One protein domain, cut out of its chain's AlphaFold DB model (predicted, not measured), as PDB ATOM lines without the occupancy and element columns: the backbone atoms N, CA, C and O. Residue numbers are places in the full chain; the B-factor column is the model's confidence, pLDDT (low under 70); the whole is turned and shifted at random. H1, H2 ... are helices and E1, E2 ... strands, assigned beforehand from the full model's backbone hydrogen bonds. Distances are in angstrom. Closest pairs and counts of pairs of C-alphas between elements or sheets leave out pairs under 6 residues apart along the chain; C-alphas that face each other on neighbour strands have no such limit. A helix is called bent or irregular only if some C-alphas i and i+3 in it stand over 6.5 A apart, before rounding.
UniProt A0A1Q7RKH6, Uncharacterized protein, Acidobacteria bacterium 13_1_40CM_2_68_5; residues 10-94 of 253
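What this domain is: This is residues 10 to 94 of the 253 residues of an uncharacterized protein of Acidobacteria bacterium 13_1_40CM_2_68_5 (UniProt A0A1Q7RKH6). A small two-stranded hairpin, E1 and E2, lies in the middle, with the short helices H1 and H2 toward one end of the domain and the long helix H3 toward the other, where H3 makes much of the length. Long links without named elements, residues 30 to 45 and 75 to 90, join H2 to H3 and E1 to E2. The 85 printed residues hold three named helices and two named strands, in the order H1, H2, H3, E1, E2; the sheet, order E1 - E2, is antiparallel. The class is mostly helix, though only 42 residues, under half, are in named elements. The whole is compact, with a radius of gyration of the C-alphas of 13.3 A and spans of 39 by 28 by 20 A.

How they stand to each other: H1, residues 10 to 15, touches H2, residues 19 to 29, opposite ways at a steep tilt of 59 degrees; their closest C-alphas, of Ala 13 and Phe 22, are 5.9 A apart. H3, residues 46 to 64, is apart from H1 and H2. E1, residues 72 to 74, and E2, residues 91 to 93, are a hairpin, antiparallel at 167 degrees, with N 73 and O 92 within hydrogen-bond range at 2.9 A. The closest C-alphas of H2 and E2, of Leu 21 and Gly 92, are 6.9 A apart; those of H3 and E1, of Met 50 and Phe 73, are 7.6 A apart. In H1 and H3 every O i to N i+4 pair is within hydrogen-bond range; in H2 3 of 7 are, beside 5 of 8 O i to N i+3 pairs.

Where its parts are: H1 begins at C-alpha 10 (219.928, 189.986, 160.305) and is 8.6 A long. H2, 14.6 A, is irregular: C-alphas 20 and 23 are 7.0 A apart. H3 is 26.8 A, E1 7.0 A and E2 7.3 A, ending at C-alpha 93 (220.613, 208.550, 158.074).

The domain as a whole: The C-alphas of Arg 63 and Asp 86, the two farthest apart, are 40.2 A apart. The printed part has no cut, and no printed residue is under 70 in pLDDT.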
ATOM      1  N   ALA A  10     220.952 190.721 161.044       92.44
ATOM      2  CA  ALA A  10     219.928 189.986 160.305       92.44
ATOM      3  C   ALA A  10     218.529 190.585 160.515       92.44
ATOM      4  O   ALA A  10     217.768 190.735 159.561       92.44
ATOM      5  N   GLU A  11     218.212 190.961 161.753       94.62
ATOM      6  CA  GLU A  11     216.939 191.583 162.117       94.62
ATOM      7  C   GLU A  11     216.781 192.966 161.485       94.62
ATOM      8  O   GLU A  11     215.753 193.255 160.876       94.62
ATOM      9  N   LEU A  12     217.817 193.807 161.557       94.19
ATOM     10  CA  LEU A  12     217.798 195.118 160.916       94.19
ATOM     11  C   LEU A  12     217.658 194.976 159.395       94.19
ATOM     12  O   LEU A  12     216.842 195.668 158.791       94.19
ATOM     13  N   ALA A  13     218.403 194.064 158.766       94.06
ATOM     14  CA  ALA A  13     218.300 193.821 157.329       94.06
ATOM     15  C   ALA A  13     216.894 193.357 156.906       94.06
ATOM     16  O   ALA A  13     216.388 193.822 155.885       94.06
ATOM     17  N   ALA A  14     216.252 192.484 157.690       94.50
ATOM     18  CA  ALA A  14     214.902 191.987 157.422       94.50
ATOM     19  C   ALA A  14     213.809 193.051 157.638       94.50
ATOM     20  O   ALA A  14     212.783 193.041 156.954       94.50
ATOM     21  N   ALA A  15     214.022 193.980 158.570       96.06
ATOM     22  CA  ALA A  15     213.053 195.019 158.893       96.06
ATOM     23  C   ALA A  15     212.989 196.144 157.848       96.06
ATOM     24  O   ALA A  15     211.922 196.732 157.639       96.06
ATOM     25  N   LEU A  16     214.122 196.481 157.222       96.31
ATOM     26  CA  LEU A  16     214.276 197.680 156.394       96.31
ATOM     27  C   LEU A  16     213.505 197.615 155.071       96.31
ATOM     28  O   LEU A  16     213.687 196.711 154.259       96.31
ATOM     29  N   ARG A  17     212.742 198.677 154.789       96.06
ATOM     30  CA  ARG A  17     212.090 198.899 153.489       96.06
ATOM     31  C   ARG A  17     213.073 199.166 152.361       96.06
ATOM     32  O   ARG A  17     212.809 198.813 151.216       96.06
ATOM     33  N   GLU A  18     214.204 199.790 152.673       94.62
ATOM     34  CA  GLU A  18     215.291 200.032 151.727       94.62
ATOM     35  C   GLU A  18     216.545 199.248 152.145       94.62
ATOM     36  O   GLU A  18     217.403 199.794 152.844       94.62
ATOM     37  N   PRO A  19     216.714 197.987 151.692       91.38
ATOM     38  CA  PRO A  19     217.834 197.135 152.108       91.38
ATOM     39  C   PRO A  19     219.218 197.739 151.839       91.38
ATOM     40  O   PRO A  19     220.167 197.487 152.573       91.38
ATOM     41  N   ARG A  20     219.343 198.601 150.820       92.69
ATOM     42  CA  ARG A  20     220.587 199.320 150.489       92.69
ATOM     43  C   ARG A  20     221.120 200.205 151.622       92.69
ATOM     44  O   ARG A  20     222.309 200.500 151.644       92.69
ATOM     45  N   LEU A  21     220.259 200.634 152.549       92.06
ATOM     46  CA  LEU A  21     220.648 201.469 153.689       92.06
ATOM     47  C   LEU A  21     221.262 200.657 154.835       92.06
ATOM     48  O   LEU A  21     221.851 201.246 155.741       92.06
ATOM     49  N   PHE A  22     221.170 199.322 154.786       93.19
ATOM     50  CA  PHE A  22     221.647 198.429 155.839       93.19
ATOM     51  C   PHE A  22     223.102 198.707 156.228       93.19
ATOM     52  O   PHE A  22     223.374 198.977 157.393       93.19
ATOM     53  N   ALA A  23     224.020 198.719 155.257       89.25
ATOM     54  CA  ALA A  23     225.451 198.889 155.525       89.25
ATOM     55  C   ALA A  23     225.772 200.217 156.233       89.25
ATOM     56  O   ALA A  23     226.715 200.307 157.017       89.25
ATOM     57  N   ALA A  24     224.986 201.259 155.960       88.88
ATOM     58  CA  ALA A  24     225.187 202.556 156.573       88.88
ATOM     59  C   ALA A  24     224.615 202.612 157.998       88.88
ATOM     60  O   ALA A  24     225.273 203.162 158.884       88.88
ATOM     61  N   LEU A  25     223.428 202.030 158.205       90.25
ATOM     62  CA  LEU A  25     222.704 202.010 159.480       90.25
ATOM     63  C   LEU A  25     223.294 201.022 160.495       90.25
ATOM     64  O   LEU A  25     223.307 201.321 161.688       90.25
ATOM     65  N   SER A  26     223.824 199.880 160.044       89.25
ATOM     66  CA  SER A  26     224.381 198.840 160.920       89.25
ATOM     67  C   SER A  26     225.536 199.357 161.786       89.25
ATOM     68  O   SER A  26     225.675 198.959 162.942       89.25
ATOM     69  N   ARG A  27     226.291 200.354 161.301       87.12
ATOM     70  CA  ARG A  27     227.343 201.053 162.067       87.12
ATOM     71  C   ARG A  27     226.838 201.688 163.366       87.12
ATOM     72  O   ARG A  27     227.585 201.770 164.338       87.12
ATOM     73  N   TYR A  28     225.580 202.126 163.394       85.75
ATOM     74  CA  TYR A  28     224.967 202.795 164.545       85.75
ATOM     75  C   TYR A  28     224.078 201.872 165.380       85.75
ATOM     76  O   TYR A  28     223.625 202.266 166.452       85.75
ATOM     77  N   MET A  29     223.873 200.633 164.935       84.25
ATOM     78  CA  MET A  29     222.934 199.679 165.519       84.25
ATOM     79  C   MET A  29     223.183 199.405 167.004       84.25
ATOM     80  O   MET A  29     222.272 199.538 167.815       84.25
ATOM     81  N   GLN A  30     224.419 199.050 167.359       82.50
ATOM     82  CA  GLN A  30     224.810 198.720 168.734       82.50
ATOM     83  C   GLN A  30     225.146 199.953 169.597       82.50
ATOM     84  O   GLN A  30     224.799 199.964 170.781       82.50
ATOM     85  N   PRO A  31     225.795 201.011 169.063       84.88
ATOM     86  CA  PRO A  31     226.075 202.223 169.839       84.88
ATOM     87  C   PRO A  31     224.837 203.042 170.229       84.88
ATOM     88  O   PRO A  31     224.918 203.855 171.150       84.88
ATOM     89  N   MET A  32     223.702 202.861 169.553       86.44
ATOM     90  CA  MET A  32     222.482 203.621 169.816       86.44
ATOM     91  C   MET A  32     221.814 203.162 171.118       86.44
ATOM     92  O   MET A  32     221.246 202.078 171.220       86.44
ATOM     93  N   ARG A  33     221.934 203.996 172.158       88.50
ATOM     94  CA  ARG A  33     221.427 203.711 173.516       88.50
ATOM     95  C   ARG A  33     220.122 204.421 173.852       88.50
ATOM     96  O   ARG A  33     219.432 204.019 174.788       88.50
ATOM     97  N   TYR A  34     219.804 205.479 173.119       91.38
ATOM     98  CA  TYR A  34     218.637 206.315 173.353       91.38
ATOM     99  C   TYR A  34     218.015 206.723 172.026       91.38
ATOM    100  O   TYR A  34     218.719 206.907 171.037       91.38
ATOM    101  N   GLU A  35     216.702 206.914 172.041       92.62
ATOM    102  CA  GLU A  35     215.931 207.437 170.918       92.62
ATOM    103  C   GLU A  35     215.112 208.661 171.341       92.62
ATOM    104  O   GLU A  35     214.586 208.730 172.462       92.62
ATOM    105  N   LEU A  36     215.009 209.636 170.440       93.00
ATOM    106  CA  LEU A  36     214.096 210.767 170.560       93.00
ATOM    107  C   LEU A  36     212.804 210.411 169.827       93.00
ATOM    108  O   LEU A  36     212.807 210.232 168.612       93.00
ATOM    109  N   VAL A  37     211.705 210.311 170.569       92.81
ATOM    110  CA  VAL A  37     210.400 209.963 170.003       92.81
ATOM    111  C   VAL A  37     209.651 211.247 169.681       92.81
ATOM    112  O   VAL A  37     209.395 212.057 170.571       92.81
ATOM    113  N   VAL A  38     209.280 211.412 168.414       93.12
ATOM    114  CA  VAL A  38     208.399 212.494 167.976       93.12
ATOM    115  C   VAL A  38     207.007 211.928 167.753       93.12
ATOM    116  O   VAL A  38     206.788 211.091 166.879       93.12
ATOM    117  N   GLU A  39     206.048 212.386 168.551       91.62
ATOM    118  CA  GLU A  39     204.658 211.981 168.379       91.62
ATOM    119  C   GLU A  39     204.096 212.479 167.041       91.62
ATOM    120  O   GLU A  39     204.299 213.632 166.656       91.62
ATOM    121  N   ARG A  40     203.290 211.648 166.370       88.19
ATOM    122  CA  ARG A  40     202.678 211.981 165.070       88.19
ATOM    123  C   ARG A  40     201.867 213.283 165.094       88.19
ATOM    124  O   ARG A  40     201.814 213.982 164.092       88.19
ATOM    125  N   LYS A  41     201.260 213.634 166.233       92.88
ATOM    126  CA  LYS A  41     200.516 214.897 166.400       92.88
ATOM    127  C   LYS A  41     201.412 216.143 166.298       92.88
ATOM    128  O   LYS A  41     200.925 217.206 165.943       92.88
ATOM    129  N   LEU A  42     202.701 216.002 166.619       89.50
ATOM    130  CA  LEU A  42     203.714 217.061 166.569       89.50
ATOM    131  C   LEU A  42     204.525 217.011 165.265       89.50
ATOM    132  O   LEU A  42     204.971 218.045 164.781       89.50
ATOM    133  N   GLY A  43     204.686 215.821 164.679       90.44
ATOM    134  CA  GLY A  43     205.331 215.593 163.386       90.44
ATOM    135  C   GLY A  43     204.418 214.808 162.448       90.44
ATOM    136  O   GLY A  43     204.578 213.599 162.294       90.44
ATOM    137  N   ALA A  44     203.448 215.489 161.831       90.62
ATOM    138  CA  ALA A  44     202.427 214.849 160.990       90.62
ATOM    139  C   ALA A  44     203.004 214.161 159.741       90.62
ATOM    140  O   ALA A  44     202.411 213.223 159.209       90.62
ATOM    141  N   THR A  45     204.167 214.621 159.283       92.06
ATOM    142  CA  THR A  45     204.928 214.037 158.179       92.06
ATOM    143  C   THR A  45     206.332 213.684 158.655       92.06
ATOM    144  O   THR A  45     206.845 214.287 159.599       92.06
ATOM    145  N   LEU A  46     206.979 212.732 157.978       88.62
ATOM    146  CA  LEU A  46     208.361 212.360 158.282       88.62
ATOM    147  C   LEU A  46     209.322 213.572 158.228       88.62
ATOM    148  O   LEU A  46     210.046 213.766 159.202       88.62
ATOM    149  N   PRO A  47     209.283 214.455 157.203       90.56
ATOM    150  CA  PRO A  47     210.107 215.665 157.198       90.56
ATOM    151  C   PRO A  47     209.845 216.594 158.390       90.56
ATOM    152  O   PRO A  47     210.790 217.105 158.983       90.56
ATOM    153  N   ALA A  48     208.582 216.790 158.786       92.31
ATOM    154  CA  ALA A  48     208.252 217.626 159.941       92.31
ATOM    155  C   ALA A  48     208.785 217.022 161.250       92.31
ATOM    156  O   ALA A  48     209.344 217.739 162.080       92.31
ATOM    157  N   ALA A  49     208.664 215.701 161.413       93.62
ATOM    158  CA  ALA A  49     209.200 214.992 162.569       93.62
ATOM    159  C   ALA A  49     210.734 215.072 162.634       93.62
ATOM    160  O   ALA A  49     211.286 215.347 163.697       93.62
ATOM    161  N   MET A  50     211.418 214.893 161.498       91.88
ATOM    162  CA  MET A  50     212.875 215.017 161.402       91.88
ATOM    163  C   MET A  50     213.344 216.438 161.722       91.88
ATOM    164  O   MET A  50     214.257 216.604 162.528       91.88
ATOM    165  N   ASN A  51     212.695 217.463 161.163       91.81
ATOM    166  CA  ASN A  51     213.031 218.860 161.445       91.81
ATOM    167  C   ASN A  51     212.875 219.185 162.935       91.81
ATOM    168  O   ASN A  51     213.764 219.797 163.525       91.81
ATOM    169  N   LEU A  52     211.788 218.725 163.563       94.44
ATOM    170  CA  LEU A  52     211.586 218.887 165.000       94.44
ATOM    171  C   LEU A  52     212.671 218.161 165.811       94.44
ATOM    172  O   LEU A  52     213.206 218.728 166.759       94.44
ATOM    173  N   ALA A  53     213.030 216.933 165.429       94.38
ATOM    174  CA  ALA A  53     214.074 216.162 166.100       94.38
ATOM    175  C   ALA A  53     215.444 216.859 166.029       94.38
ATOM    176  O   ALA A  53     216.113 217.013 167.051       94.38
ATOM    177  N   VAL A  54     215.831 217.337 164.842       92.62
ATOM    178  CA  VAL A  54     217.072 218.096 164.625       92.62
ATOM    179  C   VAL A  54     217.072 219.380 165.452       92.62
ATOM    180  O   VAL A  54     218.073 219.689 166.098       92.62
ATOM    181  N   LEU A  55     215.945 220.095 165.507       94.62
ATOM    182  CA  LEU A  55     215.815 221.327 166.286       94.62
ATOM    183  C   LEU A  55     215.935 221.077 167.798       94.62
ATOM    184  O   LEU A  55     216.623 221.824 168.492       94.62
ATOM    185  N   ILE A  56     215.326 220.001 168.305       95.31
ATOM    186  CA  ILE A  56     215.457 219.578 169.708       95.31
ATOM    187  C   ILE A  56     216.917 219.249 170.032       95.31
ATOM    188  O   ILE A  56     217.446 219.724 171.036       95.31
ATOM    189  N   VAL A  57     217.593 218.467 169.184       94.44
ATOM    190  CA  VAL A  57     218.998 218.092 169.402       94.44
ATOM    191  C   VAL A  57     219.918 219.311 169.319       94.44
ATOM    192  O   VAL A  57     220.812 219.452 170.153       94.44
ATOM    193  N   ALA A  58     219.678 220.233 168.385       94.12
ATOM    194  CA  ALA A  58     220.389 221.507 168.315       94.12
ATOM    195  C   ALA A  58     220.229 222.323 169.606       94.12
ATOM    196  O   ALA A  58     221.221 222.763 170.188       94.12
ATOM    197  N   ALA A  59     218.999 222.476 170.097       96.00
ATOM    198  CA  ALA A  59     218.720 223.199 171.332       96.00
ATOM    199  C   ALA A  59     219.383 222.540 172.554       96.00
ATOM    200  O   ALA A  59     219.951 223.231 173.398       96.00
ATOM    201  N   LEU A  60     219.376 221.204 172.626       95.25
ATOM    202  CA  LEU A  60     220.076 220.452 173.668       95.25
ATOM    203  C   LEU A  60     221.591 220.677 173.611       95.25
ATOM    204  O   LEU A  60     222.193 220.962 174.645       95.25
ATOM    205  N   ARG A  61     222.206 220.623 172.422       92.94
ATOM    206  CA  ARG A  61     223.637 220.929 172.226       92.94
ATOM    207  C   ARG A  61     223.982 222.333 172.720       92.94
ATOM    208  O   ARG A  61     224.980 222.494 173.418       92.94
ATOM    209  N   ILE A  62     223.145 223.327 172.416       95.19
ATOM    210  CA  ILE A  62     223.312 224.707 172.900       95.19
ATOM    211  C   ILE A  62     223.205 224.770 174.431       95.19
ATOM    212  O   ILE A  62     224.039 225.388 175.092       95.19
ATOM    213  N   ARG A  63     222.183 224.131 175.011       94.94
ATOM    214  CA  ARG A  63     221.875 224.220 176.446       94.94
ATOM    215  C   ARG A  63     222.950 223.598 177.327       94.94
ATOM    216  O   ARG A  63     223.303 224.175 178.364       94.94
ATOM    217  N   THR A  64     223.402 222.409 176.949       91.44
ATOM    218  CA  THR A  64     224.248 221.561 177.794       91.44
ATOM    219  C   THR A  64     225.703 221.561 177.351       91.44
ATOM    220  O   THR A  64     226.564 221.135 178.113       91.44
ATOM    221  N   GLY A  65     226.002 221.993 176.121       86.75
ATOM    222  CA  GLY A  65     227.307 221.734 175.520       86.75
ATOM    223  C   GLY A  65     227.573 220.235 175.355       86.75
ATOM    224  O   GLY A  65     228.729 219.827 175.276       86.75
ATOM    225  N   SER A  66     226.531 219.400 175.336       85.88
ATOM    226  CA  SER A  66     226.661 217.954 175.142       85.88
ATOM    227  C   SER A  66     227.029 217.591 173.705       85.88
ATOM    228  O   SER A  66     226.789 218.334 172.751       85.88
ATOM    229  N   GLU A  67     227.611 216.408 173.558       79.94
ATOM    230  CA  GLU A  67     228.038 215.823 172.288       79.94
ATOM    231  C   GLU A  67     227.022 214.780 171.820       79.94
ATOM    232  O   GLU A  67     227.335 213.610 171.615       79.94
ATOM    233  N   LEU A  68     225.763 215.204 171.707       86.62
ATOM    234  CA  LEU A  68     224.710 214.357 171.158       86.62
ATOM    235  C   LEU A  68     224.962 214.153 169.669       86.62
ATOM    236  O   LEU A  68     225.208 215.130 168.965       86.62
ATOM    237  N   LEU A  69     224.861 212.913 169.200       87.06
ATOM    238  CA  LEU A  69     224.819 212.543 167.788       87.06
ATOM    239  C   LEU A  69     223.418 212.002 167.505       87.06
ATOM    240  O   LEU A  69     222.927 211.159 168.259       87.06
ATOM    241  N   LEU A  70     222.788 212.473 166.432       90.50
ATOM    242  CA  LEU A  70     221.511 211.950 165.949       90.50
ATOM    243  C   LEU A  70     221.760 211.243 164.609       90.50
ATOM    244  O   LEU A  70     221.552 211.839 163.556       90.50
ATOM    245  N   PRO A  71     222.271 209.997 164.613       90.31
ATOM    246  CA  PRO A  71     222.833 209.393 163.406       90.31
ATOM    247  C   PRO A  71     221.774 208.912 162.413       90.31
ATOM    248  O   PRO A  71     222.033 208.853 161.212       90.31
ATOM    249  N   ALA A  72     220.587 208.555 162.898       92.50
ATOM    250  CA  ALA A  72     219.551 207.918 162.103       92.50
ATOM    251  C   ALA A  72     218.146 208.267 162.606       92.50
ATOM    252  O   ALA A  72     217.966 208.719 163.738       92.50
ATOM    253  N   PHE A  73     217.153 208.011 161.758       94.06
ATOM    254  CA  PHE A  73     215.737 207.996 162.108       94.06
ATOM    255  C   PHE A  73     215.113 206.655 161.714       94.06
ATOM    256  O   PHE A  73     215.596 205.991 160.797       94.06
ATOM    257  N   ALA A  74     214.012 206.295 162.372       93.50
ATOM    258  CA  ALA A  74     213.151 205.180 162.000       93.50
ATOM    259  C   ALA A  74     211.694 205.490 162.378       93.50
ATOM    260  O   ALA A  74     211.445 206.231 163.331       93.50
ATOM    261  N   ASP A  75     210.731 204.934 161.641       92.94
ATOM    262  CA  ASP A  75     209.297 205.011 161.964       92.94
ATOM    263  C   ASP A  75     208.835 203.941 162.975       92.94
ATOM    264  O   ASP A  75     207.688 203.973 163.427       92.94
ATOM    265  N   TYR A  76     209.746 203.054 163.388       92.75
ATOM    266  CA  TYR A  76     209.597 202.122 164.505       92.75
ATOM    267  C   TYR A  76     210.697 202.352 165.545       92.75
ATOM    268  O   TYR A  76     211.810 202.753 165.206       92.75
ATOM    269  N   SER A  77     210.395 202.072 166.818       92.75
ATOM    270  CA  SER A  77     211.384 202.156 167.900       92.75
ATOM    271  C   SER A  77     212.527 201.181 167.649       92.75
ATOM    272  O   SER A  77     212.285 200.020 167.297       92.75
ATOM    273  N   TRP A  78     213.756 201.616 167.928       92.19
ATOM    274  CA  TRP A  78     214.947 200.779 167.790       92.19
ATOM    275  C   TRP A  78     214.877 199.540 168.688       92.19
ATOM    276  O   TRP A  78     215.418 198.501 168.339       92.19
ATOM    277  N   SER A  79     214.126 199.619 169.790       92.25
ATOM    278  CA  SER A  79     213.892 198.494 170.711       92.25
ATOM    279  C   SER A  79     212.910 197.446 170.173       92.25
ATOM    280  O   SER A  79     212.700 196.407 170.785       92.25
ATOM    281  N   THR A  80     212.222 197.744 169.068       92.88
ATOM    282  CA  THR A  80     211.132 196.910 168.528       92.88
ATOM    283  C   THR A  80     211.366 196.470 167.088       92.88
ATOM    284  O   THR A  80     210.639 195.612 166.591       92.88
ATOM    285  N   ILE A  81     212.389 197.023 166.424       92.62
ATOM    286  CA  ILE A  81     212.724 196.718 165.027       92.62
ATOM    287  C   ILE A  81     212.973 195.222 164.816       92.62
ATOM    288  O   ILE A  81     212.587 194.699 163.777       92.62
ATOM    289  N   ALA A  82     213.527 194.517 165.807       88.94
ATOM    290  CA  ALA A  82     213.768 193.077 165.720       88.94
ATOM    291  C   ALA A  82     212.499 192.238 165.471       88.94
ATOM    292  O   ALA A  82     212.569 191.168 164.875       88.94
ATOM    293  N   ALA A  83     211.321 192.734 165.865       91.81
ATOM    294  CA  ALA A  83     210.045 192.063 165.616       91.81
ATOM    295  C   ALA A  83     209.486 192.308 164.199       91.81
ATOM    296  O   ALA A  83     208.405 191.817 163.862       91.81
ATOM    297  N   ILE A  84     210.174 193.098 163.373       93.19
ATOM    298  CA  ILE A  84     209.751 193.460 162.020       93.19
ATOM    299  C   ILE A  84     210.528 192.603 161.024       93.19
ATOM    300  O   ILE A  84     211.730 192.760 160.863       93.19
ATOM    301  N   VAL A  85     209.828 191.706 160.332       92.50
ATOM    302  CA  VAL A  85     210.440 190.711 159.428       92.50
ATOM    303  C   VAL A  85     209.952 190.821 157.980       92.50
ATOM    304  O   VAL A  85     210.253 189.969 157.152       92.50
ATOM    305  N   ASP A  86     209.164 191.852 157.676       92.50
ATOM    306  CA  ASP A  86     208.449 192.040 156.412       92.50
ATOM    307  C   ASP A  86     208.872 193.313 155.657       92.50
ATOM    308  O   ASP A  86     208.141 193.794 154.793       92.50
ATOM    309  N   GLY A  87     210.043 193.885 155.970       93.25
ATOM    310  CA  GLY A  87     210.595 195.019 155.223       93.25
ATOM    311  C   GLY A  87     209.765 196.307 155.310       93.25
ATOM    312  O   GLY A  87     209.821 197.147 154.413       93.25
ATOM    313  N   ARG A  88     208.932 196.489 156.340       95.25
ATOM    314  CA  ARG A  88     208.048 197.667 156.427       95.25
ATOM    315  C   ARG A  88     208.655 198.874 157.140       95.25
ATOM    316  O   ARG A  88     208.058 199.947 157.046       95.25
ATOM    317  N   CYS A  89     209.803 198.731 157.805       94.88
ATOM    318  CA  CYS A  89     210.457 199.813 158.544       94.88
ATOM    319  C   CYS A  89     211.070 200.841 157.586       94.88
ATOM    320  O   CYS A  89     211.959 200.526 156.792       94.88
ATOM    321  N   THR A  90     210.625 202.090 157.672       94.38
ATOM    322  CA  THR A  90     211.265 203.230 157.018       94.38
ATOM    323  C   THR A  90     212.293 203.831 157.966       94.38
ATOM    324  O   THR A  90     211.953 204.394 159.001       94.38
ATOM    325  N   ALA A  91     213.562 203.736 157.585       94.12
ATOM    326  CA  ALA A  91     214.677 204.315 158.316       94.12
ATOM    327  C   ALA A  91     215.652 204.996 157.356       94.12
ATOM    328  O   ALA A  91     215.661 204.712 156.158       94.12
ATOM    329  N   GLY A  92     216.486 205.879 157.888       92.94
ATOM    330  CA  GLY A  92     217.499 206.584 157.117       92.94
ATOM    331  C   GLY A  92     218.519 207.270 158.009       92.94
ATOM    332  O   GLY A  92     218.389 207.284 159.231       92.94
ATOM    333  N   LEU A  93     219.556 207.819 157.383       91.69
ATOM    334  CA  LEU A  93     220.613 208.550 158.074       91.69
ATOM    335  C   LEU A  93     220.222 210.018 158.270       91.69
ATOM    336  O   LEU A  93     219.530 210.603 157.437       91.69
ATOM    337  N   LEU A  94     220.703 210.598 159.364       89.25
ATOM    338  CA  LEU A  94     220.619 212.026 159.669       89.25
ATOM    339  C   LEU A  94     222.030 212.606 159.757       89.25
ATOM    340  O   LEU A  94     222.446 213.363 158.887       89.25
TER     341      LEU A  94